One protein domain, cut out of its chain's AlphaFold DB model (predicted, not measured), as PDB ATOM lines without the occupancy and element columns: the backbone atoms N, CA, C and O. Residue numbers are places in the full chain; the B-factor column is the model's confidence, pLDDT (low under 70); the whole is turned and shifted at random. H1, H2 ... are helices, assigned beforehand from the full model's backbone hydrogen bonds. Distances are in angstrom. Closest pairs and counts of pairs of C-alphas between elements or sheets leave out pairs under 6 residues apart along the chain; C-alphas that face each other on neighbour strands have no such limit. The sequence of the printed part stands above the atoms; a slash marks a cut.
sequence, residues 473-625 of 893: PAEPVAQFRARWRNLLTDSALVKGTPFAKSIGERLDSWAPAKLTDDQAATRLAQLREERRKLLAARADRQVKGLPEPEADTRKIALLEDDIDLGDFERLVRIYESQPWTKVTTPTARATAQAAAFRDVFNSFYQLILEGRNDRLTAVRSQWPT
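Overview. This is residues 473 to 625 of the 893 residues of an uncharacterized protein of Gemmata sp. SH-PL17 (UniProt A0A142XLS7). Helix H4 runs through the middle, with H3 packed on it as a hairpin partner and H6, the longest helix, running back along another side. The H1 and H2 hairpin packs on H4 and H6, making with them a loose bundle, a packed group of helices, in which H2 is steeply tilted to H4 and H6; residues 619 to 625 stick out. The 153 printed residues include six named helices, H1 to H6 in order, and no named strand: all helix. The whole is loose, with a radius of gyration of the C-alphas of 18.6 A and spans of 58 by 40 by 30 A.

Arrangement. H1, residues 477 to 490, and H2, residues 498 to 510, form a hairpin; residues 485 to 490 and 500 to 504 alone touch, closest at the C-alphas of Thr 489 and Ala 500, 4.8 A. H4, residues 550 to 576, is the hub, touching four helices. It forms a hairpin with H3, residues 517 to 543, at a shallow tilt of 30 degrees; the closest C-alphas, of Arg 531 and Ile 556, are 6.0 A apart. H6, residues 586 to 620, touches H4 with residues 596 to 610 alone, opposite ways at a shallow tilt of 28 degrees; the closest C-alphas, of Phe 568 and Ser 603, are 5.2 A apart. H5, residues 579 to 582, touches H6, closest at the C-alphas of Trp 580 and Arg 589, 5.2 A. H3 and H6 are apart. Every O i to N i+4 pair is within hydrogen-bond range in H3 and H4, against 8 of 10 in H1, 7 of 9 in H2 and 29 of 31 in H6; H5 is too short for one.

Along the chain. H1 begins at C-alpha 477 (423.278, 619.263, 466.736). H3 is 38.9 A long, H4 39.2 A and H6 50.1 A, ending at C-alpha 620 (391.387, 642.262, 471.019).

Size, cuts and confidence. The C-alphas farthest apart, of Thr 584 and Thr 625, are 64.2 A apart. The printed part has no cut and no long link. Its mean pLDDT is 87.6; residue 474 is under 70.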
ATOM      1  N   PRO A 473     417.685 616.125 473.424       70.06
ATOM      2  CA  PRO A 473     419.041 616.663 473.443       70.06
ATOM      3  C   PRO A 473     420.067 615.772 472.726       70.06
ATOM      4  O   PRO A 473     421.109 616.284 472.320       70.06
ATOM      5  N   ALA A 474     419.809 614.469 472.571       66.94
ATOM      6  CA  ALA A 474     420.688 613.520 471.885       66.94
ATOM      7  C   ALA A 474     420.577 613.548 470.343       66.94
ATOM      8  O   ALA A 474     421.407 612.937 469.666       66.94
ATOM      9  N   GLU A 475     419.598 614.259 469.768       76.19
ATOM     10  CA  GLU A 475     419.489 614.423 468.311       76.19
ATOM     11  C   GLU A 475     420.668 615.225 467.712       76.19
ATOM     12  O   GLU A 475     421.252 616.082 468.384       76.19
ATOM     13  N   PRO A 476     421.008 615.027 466.419       79.06
ATOM     14  CA  PRO A 476     422.132 615.705 465.778       79.06
ATOM     15  C   PRO A 476     422.084 617.236 465.903       79.06
ATOM     16  O   PRO A 476     421.168 617.898 465.410       79.06
ATOM     17  N   VAL A 477     423.140 617.813 466.489       80.44
ATOM     18  CA  VAL A 477     423.278 619.263 466.736       80.44
ATOM     19  C   VAL A 477     423.125 620.090 465.450       80.44
ATOM     20  O   VAL A 477     422.553 621.174 465.485       80.44
ATOM     21  N   ALA A 478     423.511 619.544 464.290       80.38
ATOM     22  CA  ALA A 478     423.329 620.177 462.980       80.38
ATOM     23  C   ALA A 478     421.863 620.527 462.632       80.38
ATOM     24  O   ALA A 478     421.625 621.418 461.822       80.38
ATOM     25  N   GLN A 479     420.874 619.856 463.237       83.56
ATOM     26  CA  GLN A 479     419.448 620.148 463.041       83.56
ATOM     27  C   GLN A 479     418.857 621.049 464.139       83.56
ATOM     28  O   GLN A 479     417.702 621.457 464.037       83.56
ATOM     29  N   PHE A 480     419.611 621.377 465.195       85.88
ATOM     30  CA  PHE A 480     419.121 622.123 466.361       85.88
ATOM     31  C   PHE A 480     418.537 623.491 465.975       85.88
ATOM     32  O   PHE A 480     417.369 623.767 466.235       85.88
ATOM     33  N   ARG A 481     419.309 624.308 465.253       89.25
ATOM     34  CA  ARG A 481     418.892 625.627 464.753       89.25
ATOM     35  C   ARG A 481     417.665 625.574 463.836       89.25
ATOM     36  O   ARG A 481     416.781 626.419 463.947       89.25
ATOM     37  N   ALA A 482     417.592 624.577 462.952       88.50
ATOM     38  CA  ALA A 482     416.463 624.403 462.038       88.50
ATOM     39  C   ALA A 482     415.168 624.036 462.788       88.50
ATOM     40  O   ALA A 482     414.122 624.620 462.512       88.50
ATOM     41  N   ARG A 483     415.252 623.138 463.783       88.75
ATOM     42  CA  ARG A 483     414.126 622.763 464.658       88.75
ATOM     43  C   ARG A 483     413.512 623.990 465.344       88.75
ATOM     44  O   ARG A 483     412.310 624.212 465.225       88.75
ATOM     45  N   TRP A 484     414.333 624.843 465.960       89.25
ATOM     46  CA  TRP A 484     413.850 626.080 466.588       89.25
ATOM     47  C   TRP A 484     413.262 627.082 465.593       89.25
ATOM     48  O   TRP A 484     412.196 627.638 465.855       89.25
ATOM     49  N   ARG A 485     413.910 627.292 464.438       90.62
ATOM     50  CA  ARG A 485     413.397 628.204 463.403       90.62
ATOM     51  C   ARG A 485     411.991 627.800 462.955       90.62
ATOM     52  O   ARG A 485     411.123 628.662 462.912       90.62
ATOM     53  N   ASN A 486     411.755 626.507 462.727       90.25
ATOM     54  CA  ASN A 486     410.446 625.987 462.324       90.25
ATOM     55  C   ASN A 486     409.347 626.264 463.372       90.25
ATOM     56  O   ASN A 486     408.209 626.547 463.005       90.25
ATOM     57  N   LEU A 487     409.656 626.231 464.675       89.88
ATOM     58  CA  LEU A 487     408.686 626.623 465.710       89.88
ATOM     59  C   LEU A 487     408.401 628.131 465.705       89.88
ATOM     60  O   LEU A 487     407.261 628.534 465.939       89.88
ATOM     61  N   LEU A 488     409.410 628.956 465.415       90.94
ATOM     62  CA  LEU A 488     409.278 630.415 465.332       90.94
ATOM     63  C   LEU A 488     408.560 630.889 464.051       90.94
ATOM     64  O   LEU A 488     408.019 631.992 464.051       90.94
ATOM     65  N   THR A 489     408.503 630.077 462.987       90.50
ATOM     66  CA  THR A 489     407.821 630.419 461.719       90.50
ATOM     67  C   THR A 489     406.467 629.733 461.514       90.50
ATOM     68  O   THR A 489     405.532 630.370 461.027       90.50
ATOM     69  N   ASP A 490     406.334 628.455 461.886       90.19
ATOM     70  CA  ASP A 490     405.223 627.598 461.439       90.19
ATOM     71  C   ASP A 490     404.331 627.048 462.564       90.19
ATOM     72  O   ASP A 490     403.309 626.413 462.273       90.19
ATOM     73  N   SER A 491     404.655 627.306 463.838       91.19
ATOM     74  CA  SER A 491     403.785 626.914 464.960       91.19
ATOM     75  C   SER A 491     402.411 627.595 464.880       91.19
ATOM     76  O   SER A 491     402.264 628.703 464.359       91.19
ATOM     77  N   ALA A 492     401.371 626.942 465.410       90.25
ATOM     78  CA  ALA A 492     400.001 627.465 465.360       90.25
ATOM     79  C   ALA A 492     399.888 628.874 465.974       90.25
ATOM     80  O   ALA A 492     399.191 629.731 465.426       90.25
ATOM     81  N   LEU A 493     400.650 629.129 467.044       91.62
ATOM     82  CA  LEU A 493     400.748 630.424 467.711       91.62
ATOM     83  C   LEU A 493     401.175 631.541 466.748       91.62
ATOM     84  O   LEU A 493     400.500 632.561 466.653       91.62
ATOM     85  N   VAL A 494     402.261 631.341 466.003       91.31
ATOM     86  CA  VAL A 494     402.901 632.396 465.196       91.31
ATOM     87  C   VAL A 494     402.402 632.441 463.748       91.31
ATOM     88  O   VAL A 494     402.463 633.479 463.095       91.31
ATOM     89  N   LYS A 495     401.873 631.338 463.213       90.31
ATOM     90  CA  LYS A 495     401.562 631.211 461.784       90.31
ATOM     91  C   LYS A 495     400.588 632.288 461.284       90.31
ATOM     92  O   LYS A 495     399.390 632.261 461.577       90.31
ATOM     93  N   GLY A 496     401.104 633.204 460.464       86.75
ATOM     94  CA  GLY A 496     400.349 634.308 459.861       86.75
ATOM     95  C   GLY A 496     400.350 635.622 460.655       86.75
ATOM     96  O   GLY A 496     399.737 636.584 460.189       86.75
ATOM     97  N   THR A 497     401.035 635.703 461.799       92.69
ATOM     98  CA  THR A 497     401.257 636.971 462.515       92.69
ATOM     99  C   THR A 497     402.320 637.845 461.823       92.69
ATOM    100  O   THR A 497     403.059 637.355 460.959       92.69
ATOM    101  N   PRO A 498     402.417 639.146 462.162       91.88
ATOM    102  CA  PRO A 498     403.584 639.973 461.845       91.88
ATOM    103  C   PRO A 498     404.919 639.328 462.256       91.88
ATOM    104  O   PRO A 498     405.824 639.266 461.423       91.88
ATOM    105  N   PHE A 499     405.011 638.774 463.470       92.38
ATOM    106  CA  PHE A 499     406.192 638.077 463.986       92.38
ATOM    107  C   PHE A 499     406.709 636.988 463.040       92.38
ATOM    108  O   PHE A 499     407.862 637.045 462.624       92.38
ATOM    109  N   ALA A 500     405.868 636.038 462.610       90.38
ATOM    110  CA  ALA A 500     406.317 634.947 461.733       90.38
ATOM    111  C   ALA A 500     406.862 635.432 460.374       90.38
ATOM    112  O   ALA A 500     407.651 634.731 459.741       90.38
ATOM    113  N   LYS A 501     406.464 636.631 459.922       91.06
ATOM    114  CA  LYS A 501     406.974 637.246 458.687       91.06
ATOM    115  C   LYS A 501     408.335 637.915 458.886       91.06
ATOM    116  O   LYS A 501     409.144 637.882 457.968       91.06
ATOM    117  N   SER A 502     408.584 638.522 460.048       91.31
ATOM    118  CA  SER A 502     409.822 639.267 460.329       91.31
ATOM    119  C   SER A 502     410.913 638.409 460.979       91.31
ATOM    120  O   SER A 502     412.097 638.624 460.722       91.31
ATOM    121  N   ILE A 503     410.543 637.417 461.796       91.25
ATOM    122  CA  ILE A 503     411.479 636.659 462.636       91.25
ATOM    123  C   ILE A 503     412.529 635.893 461.825       91.25
ATOM    124  O   ILE A 503     413.674 635.803 462.254       91.25
ATOM    125  N   GLY A 504     412.186 635.405 460.627       88.81
ATOM    126  CA  GLY A 504     413.139 634.742 459.731       88.81
ATOM    127  C   GLY A 504     414.292 635.663 459.322       88.81
ATOM    128  O   GLY A 504     415.456 635.325 459.533       88.81
ATOM    129  N   GLU A 505     413.975 636.857 458.815       89.94
ATOM    130  CA  GLU A 505     414.976 637.862 458.435       89.94
ATOM    131  C   GLU A 505     415.740 638.404 459.651       89.94
ATOM    132  O   GLU A 505     416.954 638.618 459.575       89.94
ATOM    133  N   ARG A 506     415.052 638.589 460.789       91.69
ATOM    134  CA  ARG A 506     415.671 639.025 462.049       91.69
ATOM    135  C   ARG A 506     416.686 637.990 462.549       91.69
ATOM    136  O   ARG A 506     417.824 638.378 462.816       91.69
ATOM    137  N   LEU A 507     416.343 636.698 462.579       89.69
ATOM    138  CA  LEU A 507     417.267 635.588 462.876       89.69
ATOM    139  C   LEU A 507     418.456 635.575 461.904       89.69
ATOM    140  O   LEU A 507     419.607 635.511 462.332       89.69
ATOM    141  N   ASP A 508     418.210 635.724 460.600       89.81
ATOM    142  CA  ASP A 508     419.279 635.781 459.593       89.81
ATOM    143  C   ASP A 508     420.165 637.030 459.733       89.81
ATOM    144  O   ASP A 508     421.302 637.034 459.264       89.81
ATOM    145  N   SER A 509     419.676 638.098 460.376       91.19
ATOM    146  CA  SER A 509     420.472 639.277 460.741       91.19
ATOM    147  C   SER A 509     421.435 639.026 461.903       91.19
ATOM    148  O   SER A 509     422.371 639.802 462.068       91.19
ATOM    149  N   TRP A 510     421.212 637.977 462.700       89.81
ATOM    150  CA  TRP A 510     422.044 637.582 463.841       89.81
ATOM    151  C   TRP A 510     422.834 636.286 463.592       89.81
ATOM    152  O   TRP A 510     423.712 635.953 464.381       89.81
ATOM    153  N   ALA A 511     422.569 635.568 462.497       86.12
ATOM    154  CA  ALA A 511     423.198 634.287 462.182       86.12
ATOM    155  C   ALA A 511     424.741 634.366 462.026       86.12
ATOM    156  O   ALA A 511     425.274 635.412 461.631       86.12
ATOM    157  N   PRO A 512     425.477 633.249 462.234       83.12
ATOM    158  CA  PRO A 512     426.944 633.201 462.113       83.12
ATOM    159  C   PRO A 512     427.482 633.623 460.736       83.12
ATOM    160  O   PRO A 512     428.616 634.072 460.624       83.12
ATOM    161  N   ALA A 513     426.655 633.522 459.691       83.69
ATOM    162  CA  ALA A 513     426.982 633.964 458.337       83.69
ATOM    163  C   ALA A 513     427.042 635.498 458.161       83.69
ATOM    164  O   ALA A 513     427.554 635.955 457.141       83.69
ATOM    165  N   LYS A 514     426.512 636.296 459.107       88.00
ATOM    166  CA  LYS A 514     426.526 637.772 459.040       88.00
ATOM    167  C   LYS A 514     427.287 638.458 460.176       88.00
ATOM    168  O   LYS A 514     427.848 639.521 459.930       88.00
ATOM    169  N   LEU A 515     427.301 637.898 461.389       89.31
ATOM    170  CA  LEU A 515     428.085 638.429 462.513       89.31
ATOM    171  C   LEU A 515     428.950 637.342 463.149       89.31
ATOM    172  O   LEU A 515     428.437 636.297 463.566       89.31
ATOM    173  N   THR A 516     430.239 637.642 463.322       89.56
ATOM    174  CA  THR A 516     431.131 636.863 464.195       89.56
ATOM    175  C   THR A 516     430.687 636.966 465.658       89.56
ATOM    176  O   THR A 516     429.889 637.838 466.013       89.56
ATOM    177  N   ASP A 517     431.185 636.082 466.523       85.50
ATOM    178  CA  ASP A 517     430.790 636.052 467.941       85.50
ATOM    179  C   ASP A 517     431.078 637.387 468.656       85.50
ATOM    180  O   ASP A 517     430.202 637.918 469.340       85.50
ATOM    181  N   ASP A 518     432.244 637.994 468.410       86.44
ATOM    182  CA  ASP A 518     432.618 639.305 468.965       86.44
ATOM    183  C   ASP A 518     431.699 640.436 468.477       86.44
ATOM    184  O   ASP A 518     431.311 641.324 469.246       86.44
ATOM    185  N   GLN A 519     431.307 640.407 467.199       89.19
ATOM    186  CA  GLN A 519     430.392 641.393 466.618       89.19
ATOM    187  C   GLN A 519     428.981 641.244 467.199       89.19
ATOM    188  O   GLN A 519     428.348 642.246 467.538       89.19
ATOM    189  N   ALA A 520     428.495 640.009 467.363       87.19
ATOM    190  CA  ALA A 520     427.198 639.727 467.972       87.19
ATOM    191  C   ALA A 520     427.166 640.155 469.451       87.19
ATOM    192  O   ALA A 520     426.229 640.835 469.876       87.19
ATOM    193  N   ALA A 521     428.220 639.853 470.217       89.00
ATOM    194  CA  ALA A 521     428.366 640.306 471.600       89.00
ATOM    195  C   ALA A 521     428.395 641.844 471.707       89.00
ATOM    196  O   ALA A 521     427.732 642.417 472.575       89.00
ATOM    197  N   THR A 522     429.097 642.517 470.789       92.06
ATOM    198  CA  THR A 522     429.158 643.987 470.722       92.06
ATOM    199  C   THR A 522     427.786 644.598 470.416       92.06
ATOM    200  O   THR A 522     427.359 645.518 471.116       92.06
ATOM    201  N   ARG A 523     427.049 644.060 469.431       92.25
ATOM    202  CA  ARG A 523     425.683 644.505 469.086       92.25
ATOM    203  C   ARG A 523     424.728 644.349 470.275       92.25
ATOM    204  O   ARG A 523     424.000 645.282 470.609       92.25
ATOM    205  N   LEU A 524     424.767 643.205 470.958       91.56
ATOM    206  CA  LEU A 524     423.936 642.938 472.137       91.56
ATOM    207  C   LEU A 524     424.264 643.882 473.310       91.56
ATOM    208  O   LEU A 524     423.361 644.326 474.023       91.56
ATOM    209  N   ALA A 525     425.541 644.232 473.504       91.88
ATOM    210  CA  ALA A 525     425.954 645.214 474.507       91.88
ATOM    211  C   ALA A 525     425.409 646.622 474.200       91.88
ATOM    212  O   ALA A 525     424.871 647.270 475.101       91.88
ATOM    213  N   GLN A 526     425.471 647.061 472.937       93.00
ATOM    214  CA  GLN A 526     424.932 648.351 472.488       93.00
ATOM    215  C   GLN A 526     423.415 648.452 472.717       93.00
ATOM    216  O   GLN A 526     422.955 649.413 473.335       93.00
ATOM    217  N   LEU A 527     422.643 647.433 472.316       93.56
ATOM    218  CA  LEU A 527     421.187 647.395 472.524       93.56
ATOM    219  C   LEU A 527     420.817 647.490 474.015       93.56
ATOM    220  O   LEU A 527     419.939 648.264 474.403       93.56
ATOM    221  N   ARG A 528     421.531 646.754 474.878       92.62
ATOM    222  CA  ARG A 528     421.347 646.808 476.339       92.62
ATOM    223  C   ARG A 528     421.695 648.174 476.931       92.62
ATOM    224  O   ARG A 528     421.064 648.588 477.906       92.62
ATOM    225  N   GLU A 529     422.678 648.878 476.373       92.94
ATOM    226  CA  GLU A 529     423.022 650.240 476.787       92.94
ATOM    227  C   GLU A 529     421.953 651.256 476.352       92.94
ATOM    228  O   GLU A 529     421.544 652.090 477.162       92.94
ATOM    229  N   GLU A 530     421.431 651.151 475.123       92.69
ATOM    230  CA  GLU A 530     420.301 651.966 474.653       92.69
ATOM    231  C   GLU A 530     419.048 651.758 475.508       92.69
ATOM    232  O   GLU A 530     418.470 652.734 475.995       92.69
ATOM    233  N   ARG A 531     418.670 650.499 475.778       92.62
ATOM    234  CA  ARG A 531     417.551 650.173 476.676       92.62
ATOM    235  C   ARG A 531     417.758 650.790 478.059       92.62
ATOM    236  O   ARG A 531     416.841 651.406 478.598       92.62
ATOM    237  N   ARG A 532     418.966 650.688 478.629       91.69
ATOM    238  CA  ARG A 532     419.294 651.272 479.942       91.69
ATOM    239  C   ARG A 532     419.155 652.797 479.945       91.69
ATOM    240  O   ARG A 532     418.592 653.340 480.890       91.69
ATOM    241  N   LYS A 533     419.624 653.480 478.894       92.38
ATOM    242  CA  LYS A 533     419.486 654.939 478.733       92.38
ATOM    243  C   LYS A 533     418.017 655.365 478.658       92.38
ATOM    244  O   LYS A 533     417.630 656.315 479.336       92.38
ATOM    245  N   LEU A 534     417.187 654.640 477.904       89.88
ATOM    246  CA  LEU A 534     415.749 654.919 477.806       89.88
ATOM    247  C   LEU A 534     414.998 654.626 479.113       89.88
ATOM    248  O   LEU A 534     414.155 655.423 479.513       89.88
ATOM    249  N   LEU A 535     415.329 653.542 479.821       88.88
ATOM    250  CA  LEU A 535     414.742 653.235 481.132       88.88
ATOM    251  C   LEU A 535     415.156 654.244 482.214       88.88
ATOM    252  O   LEU A 535     414.320 654.626 483.028       88.88
ATOM    253  N   ALA A 536     416.401 654.733 482.198       89.38
ATOM    254  CA  ALA A 536     416.835 655.818 483.079       89.38
ATOM    255  C   ALA A 536     416.068 657.120 482.784       89.38
ATOM    256  O   ALA A 536     415.511 657.727 483.696       89.38
ATOM    257  N   ALA A 537     415.938 657.498 481.507       86.75
ATOM    258  CA  ALA A 537     415.130 658.649 481.099       86.75
ATOM    259  C   ALA A 537     413.640 658.490 481.467       86.75
ATOM    260  O   ALA A 537     412.978 659.468 481.819       86.75
ATOM    261  N   ARG A 538     413.104 657.262 481.422       85.88
ATOM    262  CA  ARG A 538     411.747 656.933 481.878       85.88
ATOM    263  C   ARG A 538     411.597 657.147 483.386       85.88
ATOM    264  O   ARG A 538     410.687 657.864 483.793       85.88
ATOM    265  N   ALA A 539     412.507 656.601 484.193       86.81
ATOM    266  CA  ALA A 539     412.518 656.791 485.644       86.81
ATOM    267  C   ALA A 539     412.616 658.281 486.022       86.81
ATOM    268  O   ALA A 539     411.816 658.769 486.819       86.81
ATOM    269  N   ASP A 540     413.505 659.035 485.371       87.56
ATOM    270  CA  ASP A 540     413.638 660.485 485.565       87.56
ATOM    271  C   ASP A 540     412.344 661.253 485.256       87.56
ATOM    272  O   ASP A 540     412.027 662.225 485.945       87.56
ATOM    273  N   ARG A 541     411.593 660.855 484.219       87.44
ATOM    274  CA  ARG A 541     410.295 661.469 483.886       87.44
ATOM    275  C   ARG A 541     409.208 661.097 484.889       87.44
ATOM    276  O   ARG A 541     408.457 661.985 485.284       87.44
ATOM    277  N   GLN A 542     409.158 659.840 485.338       84.88
ATOM    278  CA  GLN A 542     408.222 659.383 486.370       84.88
ATOM    279  C   GLN A 542     408.430 660.142 487.688       84.88
ATOM    280  O   GLN A 542     407.470 660.673 488.243       84.88
ATOM    281  N   VAL A 543     409.682 660.298 488.137       87.75
ATOM    282  CA  VAL A 543     410.039 661.102 489.325       87.75
ATOM    283  C   VAL A 543     409.621 662.572 489.170       87.75
ATOM    284  O   VAL A 543     409.236 663.212 490.145       87.75
ATOM    285  N   LYS A 544     409.650 663.109 487.944       89.94
ATOM    286  CA  LYS A 544     409.235 664.486 487.617       89.94
ATOM    287  C   LYS A 544     407.733 664.633 487.321       89.94
ATOM    288  O   LYS A 544     407.300 665.738 487.009       89.94
ATOM    289  N   GLY A 545     406.941 663.557 487.390       84.56
ATOM    290  CA  GLY A 545     405.505 663.574 487.077       84.56
ATOM    291  C   GLY A 545     405.174 663.911 485.616       84.56
ATOM    292  O   GLY A 545     404.076 664.386 485.330       84.56
ATOM    293  N   LEU A 546     406.119 663.712 484.692       86.06
ATOM    294  CA  LEU A 546     405.951 664.018 483.269       86.06
ATOM    295  C   LEU A 546     405.279 662.847 482.527       86.06
ATOM    296  O   LEU A 546     405.591 661.692 482.824       86.06
ATOM    297  N   PRO A 547     404.409 663.110 481.532       79.75
ATOM    298  CA  PRO A 547     403.794 662.055 480.731       79.75
ATOM    299  C   PRO A 547     404.844 661.279 479.920       79.75
ATOM    300  O   PRO A 547     405.801 661.856 479.396       79.75
ATOM    301  N   GLU A 548     404.653 659.966 479.795       78.88
ATOM    302  CA  GLU A 548     405.532 659.100 479.003       78.88
ATOM    303  C   GLU A 548     405.202 659.219 477.502       78.88
ATOM    304  O   GLU A 548     404.058 658.966 477.115       78.88
ATOM    305  N   PRO A 549     406.164 659.573 476.627       84.75
ATOM    306  CA  PRO A 549     405.931 659.580 475.186       84.75
ATOM    307  C   PRO A 549     405.736 658.153 474.662       84.75
ATOM    308  O   PRO A 549     406.621 657.314 474.827       84.75
ATOM    309  N   GLU A 550     404.635 657.882 473.953       81.88
ATOM    310  CA  GLU A 550     404.376 656.544 473.388       81.88
ATOM    311  C   GLU A 550     405.513 656.034 472.488       81.88
ATOM    312  O   GLU A 550     405.757 654.831 472.426       81.88
ATOM    313  N   ALA A 551     406.209 656.937 471.792       84.06
ATOM    314  CA  ALA A 551     407.342 656.599 470.934       84.06
ATOM    315  C   ALA A 551     408.498 655.952 471.719       84.06
ATOM    316  O   ALA A 551     409.086 654.983 471.241       84.06
ATOM    317  N   ASP A 552     408.775 656.427 472.935       83.44
ATOM    318  CA  ASP A 552     409.830 655.869 473.784       83.44
ATOM    319  C   ASP A 552     409.415 654.499 474.327       83.44
ATOM    320  O   ASP A 552     410.221 653.571 474.325       83.44
ATOM    321  N   THR A 553     408.144 654.328 474.707       82.31
ATOM    322  CA  THR A 553     407.595 653.031 475.136       82.31
ATOM    323  C   THR A 553     407.677 651.990 474.016       82.31
ATOM    324  O   THR A 553     408.120 650.869 474.255       82.31
ATOM    325  N   ARG A 554     407.322 652.366 472.778       84.56
ATOM    326  CA  ARG A 554     407.471 651.499 471.595       84.56
ATOM    327  C   ARG A 554     408.940 651.185 471.300       84.56
ATOM    328  O   ARG A 554     409.252 650.043 470.982       84.56
ATOM    329  N   LYS A 555     409.850 652.163 471.429       88.56
ATOM    330  CA  LYS A 555     411.290 651.938 471.217       88.56
ATOM    331  C   LYS A 555     411.887 651.000 472.274       88.56
ATOM    332  O   LYS A 555     412.716 650.171 471.922       88.56
ATOM    333  N   ILE A 556     411.466 651.100 473.539       87.69
ATOM    334  CA  ILE A 556     411.899 650.174 474.601       87.69
ATOM    335  C   ILE A 556     411.450 648.742 474.287       87.69
ATOM    336  O   ILE A 556     412.290 647.853 474.358       87.69
ATOM    337  N   ALA A 557     410.192 648.533 473.882       85.00
ATOM    338  CA  ALA A 557     409.687 647.204 473.522       85.00
ATOM    339  C   ALA A 557     410.472 646.586 472.349       85.00
ATOM    340  O   ALA A 557     411.023 645.503 472.490       85.00
ATOM    341  N   LEU A 558     410.654 647.326 471.247       86.75
ATOM    342  CA  LEU A 558     411.437 646.847 470.096       86.75
ATOM    343  C   LEU A 558     412.899 646.517 470.452       86.75
ATOM    344  O   LEU A 558     413.485 645.604 469.879       86.75
ATOM    345  N   LEU A 559     413.501 647.259 471.391       90.75
ATOM    346  CA  LEU A 559     414.839 646.951 471.907       90.75
ATOM    347  C   LEU A 559     414.845 645.710 472.808       90.75
ATOM    348  O   LEU A 559     415.849 645.010 472.826       90.75
ATOM    349  N   GLU A 560     413.778 645.449 473.562       88.75
ATOM    350  CA  GLU A 560     413.614 644.222 474.352       88.75
ATOM    351  C   GLU A 560     413.497 643.007 473.423       88.75
ATOM    352  O   GLU A 560     414.319 642.099 473.534       88.75
ATOM    353  N   ASP A 561     412.615 643.063 472.421       88.06
ATOM    354  CA  ASP A 561     412.426 641.994 471.429       88.06
ATOM    355  C   ASP A 561     413.741 641.650 470.680       88.06
ATOM    356  O   ASP A 561     414.055 640.483 470.437       88.06
ATOM    357  N   ASP A 562     414.551 642.657 470.318       89.75
ATOM    358  CA  ASP A 562     415.854 642.454 469.661       89.75
ATOM    359  C   ASP A 562     416.981 642.015 470.622       89.75
ATOM    360  O   ASP A 562     417.940 641.372 470.179       89.75
ATOM    361  N   ILE A 563     416.892 642.331 471.921       91.19
ATOM    362  CA  ILE A 563     417.811 641.809 472.951       91.19
ATOM    363  C   ILE A 563     417.529 640.326 473.192       91.19
ATOM    364  O   ILE A 563     418.472 639.538 473.164       91.19
ATOM    365  N   ASP A 564     416.262 639.945 473.362       89.88
ATOM    366  CA  ASP A 564     415.853 638.558 473.601       89.88
ATOM    367  C   ASP A 564     416.214 637.659 472.406       89.88
ATOM    368  O   ASP A 564     416.671 636.527 472.580       89.88
ATOM    369  N   LEU A 565     416.130 638.195 471.182       92.56
ATOM    370  CA  LEU A 565     416.615 637.533 469.970       92.56
ATOM    371  C   LEU A 565     418.139 637.347 469.948       92.56
ATOM    372  O   LEU A 565     418.626 636.274 469.586       92.56
ATOM    373  N   GLY A 566     418.898 638.376 470.334       91.62
ATOM    374  CA  GLY A 566     420.356 638.297 470.426       91.62
ATOM    375  C   GLY A 566     420.832 637.351 471.537       91.62
ATOM    376  O   GLY A 566     421.825 636.642 471.364       91.62
ATOM    377  N   ASP A 567     420.110 637.292 472.658       91.31
ATOM    378  CA  ASP A 567     420.354 636.338 473.741       91.31
ATOM    379  C   ASP A 567     420.032 634.898 473.326       91.31
ATOM    380  O   ASP A 567     420.847 634.007 473.589       91.31
ATOM    381  N   PHE A 568     418.924 634.679 472.612       93.38
ATOM    382  CA  PHE A 568     418.568 633.379 472.047       93.38
ATOM    383  C   PHE A 568     419.636 632.878 471.068       93.38
ATOM    384  O   PHE A 568     420.147 631.770 471.233       93.38
ATOM    385  N   GLU A 569     420.046 633.699 470.095       92.69
ATOM    386  CA  GLU A 569     421.097 633.332 469.135       92.69
ATOM    387  C   GLU A 569     422.424 633.015 469.840       92.69
ATOM    388  O   GLU A 569     423.075 632.019 469.520       92.69
ATOM    389  N   ARG A 570     422.818 633.817 470.839       92.31
ATOM    390  CA  ARG A 570     424.017 633.559 471.652       92.31
ATOM    391  C   ARG A 570     423.948 632.191 472.335       92.31
ATOM    392  O   ARG A 570     424.942 631.468 472.343       92.31
ATOM    393  N   LEU A 571     422.797 631.825 472.898       91.50
ATOM    394  CA  LEU A 571     422.601 630.532 473.558       91.50
ATOM    395  C   LEU A 571     422.583 629.370 472.552       91.50
ATOM    396  O   LEU A 571     423.184 628.330 472.823       91.50
ATOM    397  N   VAL A 572     422.000 629.559 471.362       91.19
ATOM    398  CA  VAL A 572     422.076 628.584 470.258       91.19
ATOM    399  C   VAL A 572     423.529 628.351 469.835       91.19
ATOM    400  O   VAL A 572     423.940 627.197 469.745       91.19
ATOM    401  N   ARG A 573     424.343 629.404 469.670       91.06
ATOM    402  CA  ARG A 573     425.784 629.274 469.361       91.06
ATOM    403  C   ARG A 573     426.558 628.547 470.466       91.06
ATOM    404  O   ARG A 573     427.386 627.684 470.175       91.06
ATOM    405  N   ILE A 574     426.267 628.843 471.738       88.62
ATOM    406  CA  ILE A 574     426.856 628.125 472.881       88.62
ATOM    407  C   ILE A 574     426.493 626.635 472.816       88.62
ATOM    408  O   ILE A 574     427.378 625.794 472.979       88.62
ATOM    409  N   TYR A 575     425.240 626.290 472.513       88.56
ATOM    410  CA  TYR A 575     424.810 624.901 472.344       88.56
ATOM    411  C   TYR A 575     425.503 624.222 471.146       88.56
ATOM    412  O   TYR A 575     426.033 623.120 471.280       88.56
ATOM    413  N   GLU A 576     425.587 624.900 469.999       88.50
ATOM    414  CA  GLU A 576     426.285 624.419 468.796       88.50
ATOM    415  C   GLU A 576     427.787 624.161 469.043       88.50
ATOM    416  O   GLU A 576     428.352 623.246 468.443       88.50
ATOM    417  N   SER A 577     428.417 624.882 469.982       87.81
ATOM    418  CA  SER A 577     429.813 624.657 470.406       87.81
ATOM    419  C   SER A 577     430.037 623.415 471.295       87.81
ATOM    420  O   SER A 577     431.181 623.066 471.594       87.81
ATOM    421  N   GLN A 578     428.959 622.739 471.714       87.75
ATOM    422  CA  GLN A 578     428.952 621.483 472.481       87.75
ATOM    423  C   GLN A 578     429.857 621.475 473.737       87.75
ATOM    424  O   GLN A 578     430.669 620.557 473.913       87.75
ATOM    425  N   PRO A 579     429.743 622.454 474.658       82.75
ATOM    426  CA  PRO A 579     430.654 622.611 475.798       82.75
ATOM    427  C   PRO A 579     430.699 621.389 476.733       82.75
ATOM    428  O   PRO A 579     431.738 621.110 477.332       82.75
ATOM    429  N   TRP A 580     429.612 620.613 476.812       81.88
ATOM    430  CA  TRP A 580     429.521 619.382 477.607       81.88
ATOM    431  C   TRP A 580     430.459 618.260 477.130       81.88
ATOM    432  O   TRP A 580     430.795 617.376 477.917       81.88
ATOM    433  N   THR A 581     430.945 618.289 475.883       82.25
ATOM    434  CA  THR A 581     431.936 617.309 475.380       82.25
ATOM    435  C   THR A 581     433.240 617.326 476.181       82.25
ATOM    436  O   THR A 581     433.896 616.295 476.308       82.25
ATOM    437  N   LYS A 582     433.574 618.471 476.793       80.44
ATOM    438  CA  LYS A 582     434.750 618.666 477.654       80.44
ATOM    439  C   LYS A 582     434.570 618.089 479.067       80.44
ATOM    440  O   LYS A 582     435.533 618.031 479.825       80.44
ATOM    441  N   VAL A 583     433.358 617.658 479.434       81.88
ATOM    442  CA  VAL A 583     433.051 617.060 480.743       81.88
ATOM    443  C   VAL A 583     433.340 615.559 480.703       81.88
ATOM    444  O   VAL A 583     432.799 614.830 479.868       81.88
ATOM    445  N   THR A 584     434.187 615.084 481.616       77.94
ATOM    446  CA  THR A 584     434.662 613.690 481.680       77.94
ATOM    447  C   THR A 584     433.620 612.701 482.210       77.94
ATOM    448  O   THR A 584     433.538 611.587 481.697       77.94
ATOM    449  N   THR A 585     432.801 613.084 483.193       81.94
ATOM    450  CA  THR A 585     431.820 612.178 483.819       81.94
ATOM    451  C   THR A 585     430.524 612.082 482.993       81.94
ATOM    452  O   THR A 585     429.932 613.125 482.711       81.94
ATOM    453  N   PRO A 586     430.013 610.879 482.650       78.38
ATOM    454  CA  PRO A 586     428.811 610.727 481.815       78.38
ATOM    455  C   PRO A 586     427.552 611.400 482.381       78.38
ATOM    456  O   PRO A 586     426.821 612.059 481.646       78.38
ATOM    457  N   THR A 587     427.324 611.292 483.694       77.44
ATOM    458  CA  THR A 587     426.187 611.932 484.374       77.44
ATOM    459  C   THR A 587     426.288 613.456 484.336       77.44
ATOM    460  O   THR A 587     425.327 614.115 483.957       77.44
ATOM    461  N   ALA A 588     427.466 614.012 484.643       79.19
ATOM    462  CA  ALA A 588     427.720 615.454 484.592       79.19
ATOM    463  C   ALA A 588     427.645 616.024 483.163       79.19
ATOM    464  O   ALA A 588     427.229 617.165 482.969       79.19
ATOM    465  N   ARG A 589     428.015 615.230 482.147       81.62
ATOM    466  CA  ARG A 589     427.840 615.583 480.732       81.62
ATOM    467  C   ARG A 589     426.359 615.716 480.377       81.62
ATOM    468  O   ARG A 589     425.983 616.711 479.764       81.62
ATOM    469  N   ALA A 590     425.531 614.758 480.799       78.56
ATOM    470  CA  ALA A 590     424.090 614.794 480.566       78.56
ATOM    471  C   ALA A 590     423.418 615.993 481.264       78.56
ATOM    472  O   ALA A 590     422.630 616.693 480.631       78.56
ATOM    473  N   THR A 591     423.768 616.306 482.521       80.25
ATOM    474  CA  THR A 591     423.248 617.516 483.190       80.25
ATOM    475  C   THR A 591     423.739 618.811 482.551       80.25
ATOM    476  O   THR A 591     422.943 619.734 482.411       80.25
ATOM    477  N   ALA A 592     424.999 618.896 482.109       81.00
ATOM    478  CA  ALA A 592     425.509 620.078 481.407       81.00
ATOM    479  C   ALA A 592     424.814 620.305 480.050       81.00
ATOM    480  O   ALA A 592     424.489 621.439 479.703       81.00
ATOM    481  N   GLN A 593     424.537 619.234 479.301       82.88
ATOM    482  CA  GLN A 593     423.788 619.291 478.043       82.88
ATOM    483  C   GLN A 593     422.315 619.671 478.268       82.88
ATOM    484  O   GLN A 593     421.778 620.507 477.542       82.88
ATOM    485  N   ALA A 594     421.675 619.112 479.302       81.62
ATOM    486  CA  ALA A 594     420.305 619.456 479.682       81.62
ATOM    487  C   ALA A 594     420.176 620.907 480.183       81.62
ATOM    488  O   ALA A 594     419.174 621.558 479.896       81.62
ATOM    489  N   ALA A 595     421.185 621.432 480.887       82.88
ATOM    490  CA  ALA A 595     421.243 622.838 481.286       82.88
ATOM    491  C   ALA A 595     421.355 623.762 480.061       82.88
ATOM    492  O   ALA A 595     420.508 624.632 479.883       82.88
ATOM    493  N   ALA A 596     422.307 623.503 479.158       84.81
ATOM    494  CA  ALA A 596     422.465 624.295 477.936       84.81
ATOM    495  C   ALA A 596     421.214 624.253 477.032       84.81
ATOM    496  O   ALA A 596     420.845 625.264 476.440       84.81
ATOM    497  N   PHE A 597     420.530 623.103 476.945       86.81
ATOM    498  CA  PHE A 597     419.240 622.998 476.254       86.81
ATOM    499  C   PHE A 597     418.163 623.859 476.928       86.81
ATOM    500  O   PHE A 597     417.437 624.586 476.251       86.81
ATOM    501  N   ARG A 598     418.069 623.799 478.264       83.94
ATOM    502  CA  ARG A 598     417.099 624.564 479.057       83.94
ATOM    503  C   ARG A 598     417.296 626.071 478.905       83.94
ATOM    504  O   ARG A 598     416.308 626.784 478.798       83.94
ATOM    505  N   ASP A 599     418.535 626.550 478.844       86.19
ATOM    506  CA  ASP A 599     418.810 627.974 478.635       86.19
ATOM    507  C   ASP A 599     418.292 628.444 477.262       86.19
ATOM    508  O   ASP A 599     417.597 629.459 477.179       86.19
ATOM    509  N   VAL A 600     418.539 627.669 476.194       88.69
ATOM    510  CA  VAL A 600     417.982 627.942 474.853       88.69
ATOM    511  C   VAL A 600     416.450 627.913 474.871       88.69
ATOM    512  O   VAL A 600     415.822 628.827 474.340       88.69
ATOM    513  N   PHE A 601     415.846 626.909 475.511       87.69
ATOM    514  CA  PHE A 601     414.392 626.776 475.653       87.69
ATOM    515  C   PHE A 601     413.767 627.971 476.394       87.69
ATOM    516  O   PHE A 601     412.778 628.535 475.932       87.69
ATOM    517  N   ASN A 602     414.375 628.417 477.497       85.81
ATOM    518  CA  ASN A 602     413.912 629.574 478.268       85.81
ATOM    519  C   ASN A 602     413.972 630.870 477.444       85.81
ATOM    520  O   ASN A 602     413.076 631.708 477.541       85.81
ATOM    521  N   SER A 603     415.009 631.038 476.616       88.25
ATOM    522  CA  SER A 603     415.141 632.199 475.728       88.25
ATOM    523  C   SER A 603     414.194 632.126 474.522       88.25
ATOM    524  O   SER A 603     413.666 633.150 474.094       88.25
ATOM    525  N   PHE A 604     413.920 630.924 474.004       90.44
ATOM    526  CA  PHE A 604     412.871 630.688 473.006       90.44
ATOM    527  C   PHE A 604     411.482 631.039 473.551       90.44
ATOM    528  O   PHE A 604     410.685 631.641 472.831       90.44
ATOM    529  N   TYR A 605     411.203 630.703 474.816       86.38
ATOM    530  CA  TYR A 605     409.931 631.035 475.455       86.38
ATOM    531  C   TYR A 605     409.671 632.548 475.434       86.38
ATOM    532  O   TYR A 605     408.573 632.952 475.065       86.38
ATOM    533  N   GLN A 606     410.680 633.383 475.728       86.25
ATOM    534  CA  GLN A 606     410.543 634.846 475.628       86.25
ATOM    535  C   GLN A 606     410.212 635.297 474.195       86.25
ATOM    536  O   GLN A 606     409.276 636.069 473.997       86.25
ATOM    537  N   LEU A 607     410.889 634.743 473.180       89.81
ATOM    538  CA  LEU A 607     410.633 635.085 471.774       89.81
ATOM    539  C   LEU A 607     409.207 634.763 471.308       89.81
ATOM    540  O   LEU A 607     408.593 635.567 470.606       89.81
ATOM    541  N   ILE A 608     408.639 633.616 471.698       90.06
ATOM    542  CA  ILE A 608     407.258 633.290 471.306       90.06
ATOM    543  C   ILE A 608     406.213 634.187 471.989       90.06
ATOM    544  O   ILE A 608     405.068 634.236 471.526       90.06
ATOM    545  N   LEU A 609     406.582 634.950 473.029       87.81
ATOM    546  CA  LEU A 609     405.684 635.937 473.630       87.81
ATOM    547  C   LEU A 609     405.386 637.099 472.672       87.81
ATOM    548  O   LEU A 609     404.271 637.616 472.723       87.81
ATOM    549  N   GLU A 610     406.299 637.468 471.765       89.50
ATOM    550  CA  GLU A 610     406.040 638.463 470.708       89.50
ATOM    551  C   GLU A 610     404.916 637.958 469.779       89.50
ATOM    552  O   GLU A 610     403.879 638.610 469.622       89.50
ATOM    553  N   GLY A 611     405.033 636.720 469.284       90.69
ATOM    554  CA  GLY A 611     403.994 636.063 468.479       90.69
ATOM    555  C   GLY A 611     402.655 635.870 469.213       90.69
ATOM    556  O   GLY A 611     401.585 636.063 468.624       90.69
ATOM    557  N   ARG A 612     402.684 635.570 470.521       91.56
ATOM    558  CA  ARG A 612     401.492 635.570 471.391       91.56
ATOM    559  C   ARG A 612     400.869 636.967 471.474       91.56
ATOM    560  O   ARG A 612     399.651 637.098 471.377       91.56
ATOM    561  N   ASN A 613     401.674 638.013 471.650       90.75
ATOM    562  CA  ASN A 613     401.200 639.391 471.777       90.75
ATOM    563  C   ASN A 613     400.553 639.894 470.471       90.75
ATOM    564  O   ASN A 613     399.519 640.566 470.530       90.75
ATOM    565  N   ASP A 614     401.084 639.501 469.309       91.50
ATOM    566  CA  ASP A 614     400.460 639.707 467.995       91.50
ATOM    567  C   ASP A 614     399.073 639.050 467.913       91.50
ATOM    568  O   ASP A 614     398.083 639.710 467.578       91.50
ATOM    569  N   ARG A 615     398.971 637.758 468.265       91.62
ATOM    570  CA  ARG A 615     397.689 637.032 468.305       91.62
ATOM    571  C   ARG A 615     396.688 637.696 469.240       91.62
ATOM    572  O   ARG A 615     395.558 637.953 468.831       91.62
ATOM    573  N   LEU A 616     397.096 638.021 470.468       91.81
ATOM    574  CA  LEU A 616     396.240 638.701 471.440       91.81
ATOM    575  C   LEU A 616     395.770 640.060 470.905       91.81
ATOM    576  O   LEU A 616     394.612 640.414 471.093       91.81
ATOM    577  N   THR A 617     396.616 640.801 470.190       90.81
ATOM    578  CA  THR A 617     396.237 642.076 469.558       90.81
ATOM    579  C   THR A 617     395.214 641.883 468.436       90.81
ATOM    580  O   THR A 617     394.247 642.641 468.359       90.81
ATOM    581  N   ALA A 618     395.346 640.824 467.632       90.94
ATOM    582  CA  ALA A 618     394.349 640.453 466.628       90.94
ATOM    583  C   ALA A 618     393.027 639.941 467.235       90.94
ATOM    584  O   ALA A 618     391.976 640.141 466.633       90.94
ATOM    585  N   VAL A 619     393.047 639.301 468.411       92.88
ATOM    586  CA  VAL A 619     391.829 638.887 469.135       92.88
ATOM    587  C   VAL A 619     391.149 640.093 469.795       92.88
ATOM    588  O   VAL A 619     389.929 640.216 469.707       92.88
ATOM    589  N   ARG A 620     391.907 641.030 470.386       90.81
ATOM    590  CA  ARG A 620     391.387 642.262 471.019       90.81
ATOM    591  C   ARG A 620     390.497 643.098 470.098       90.81
ATOM    592  O   ARG A 620     389.494 643.633 470.555       90.81
ATOM    593  N   SER A 621     390.820 643.200 468.811       89.94
ATOM    594  CA  SER A 621     390.002 643.961 467.852       89.94
ATOM    595  C   SER A 621     388.671 643.285 467.485       89.94
ATOM    596  O   SER A 621     387.848 643.903 466.816       89.94
ATOM    597  N   GLN A 622     388.438 642.044 467.929       91.81
ATOM    598  CA  GLN A 622     387.254 641.235 467.608       91.81
ATOM    599  C   GLN A 622     386.241 641.134 468.764       91.81
ATOM    600  O   GLN A 622     385.322 640.312 468.708       91.81
ATOM    601  N   TRP A 623     386.392 641.949 469.814       92.62
ATOM    602  CA  TRP A 623     385.410 642.051 470.895       92.62
ATOM    603  C   TRP A 623     384.006 642.387 470.343       92.62
ATOM    604  O   TRP A 623     383.880 643.349 469.581       92.62
ATOM    605  N   PRO A 624     382.933 641.663 470.733       91.69
ATOM    606  CA  PRO A 624     381.578 641.972 470.284       91.69
ATOM    607  C   PRO A 624     381.164 643.399 470.647       91.69
ATOM    608  O   PRO A 624     381.229 643.806 471.813       91.69
ATOM    609  N   THR A 625     380.724 644.150 469.639       88.62
ATOM    610  CA  THR A 625     380.211 645.511 469.790       88.62
ATOM    611  C   THR A 625     378.809 645.498 470.391       88.62
ATOM    612  O   THR A 625     377.983 644.654 470.043       88.62
TER     613      THR A 625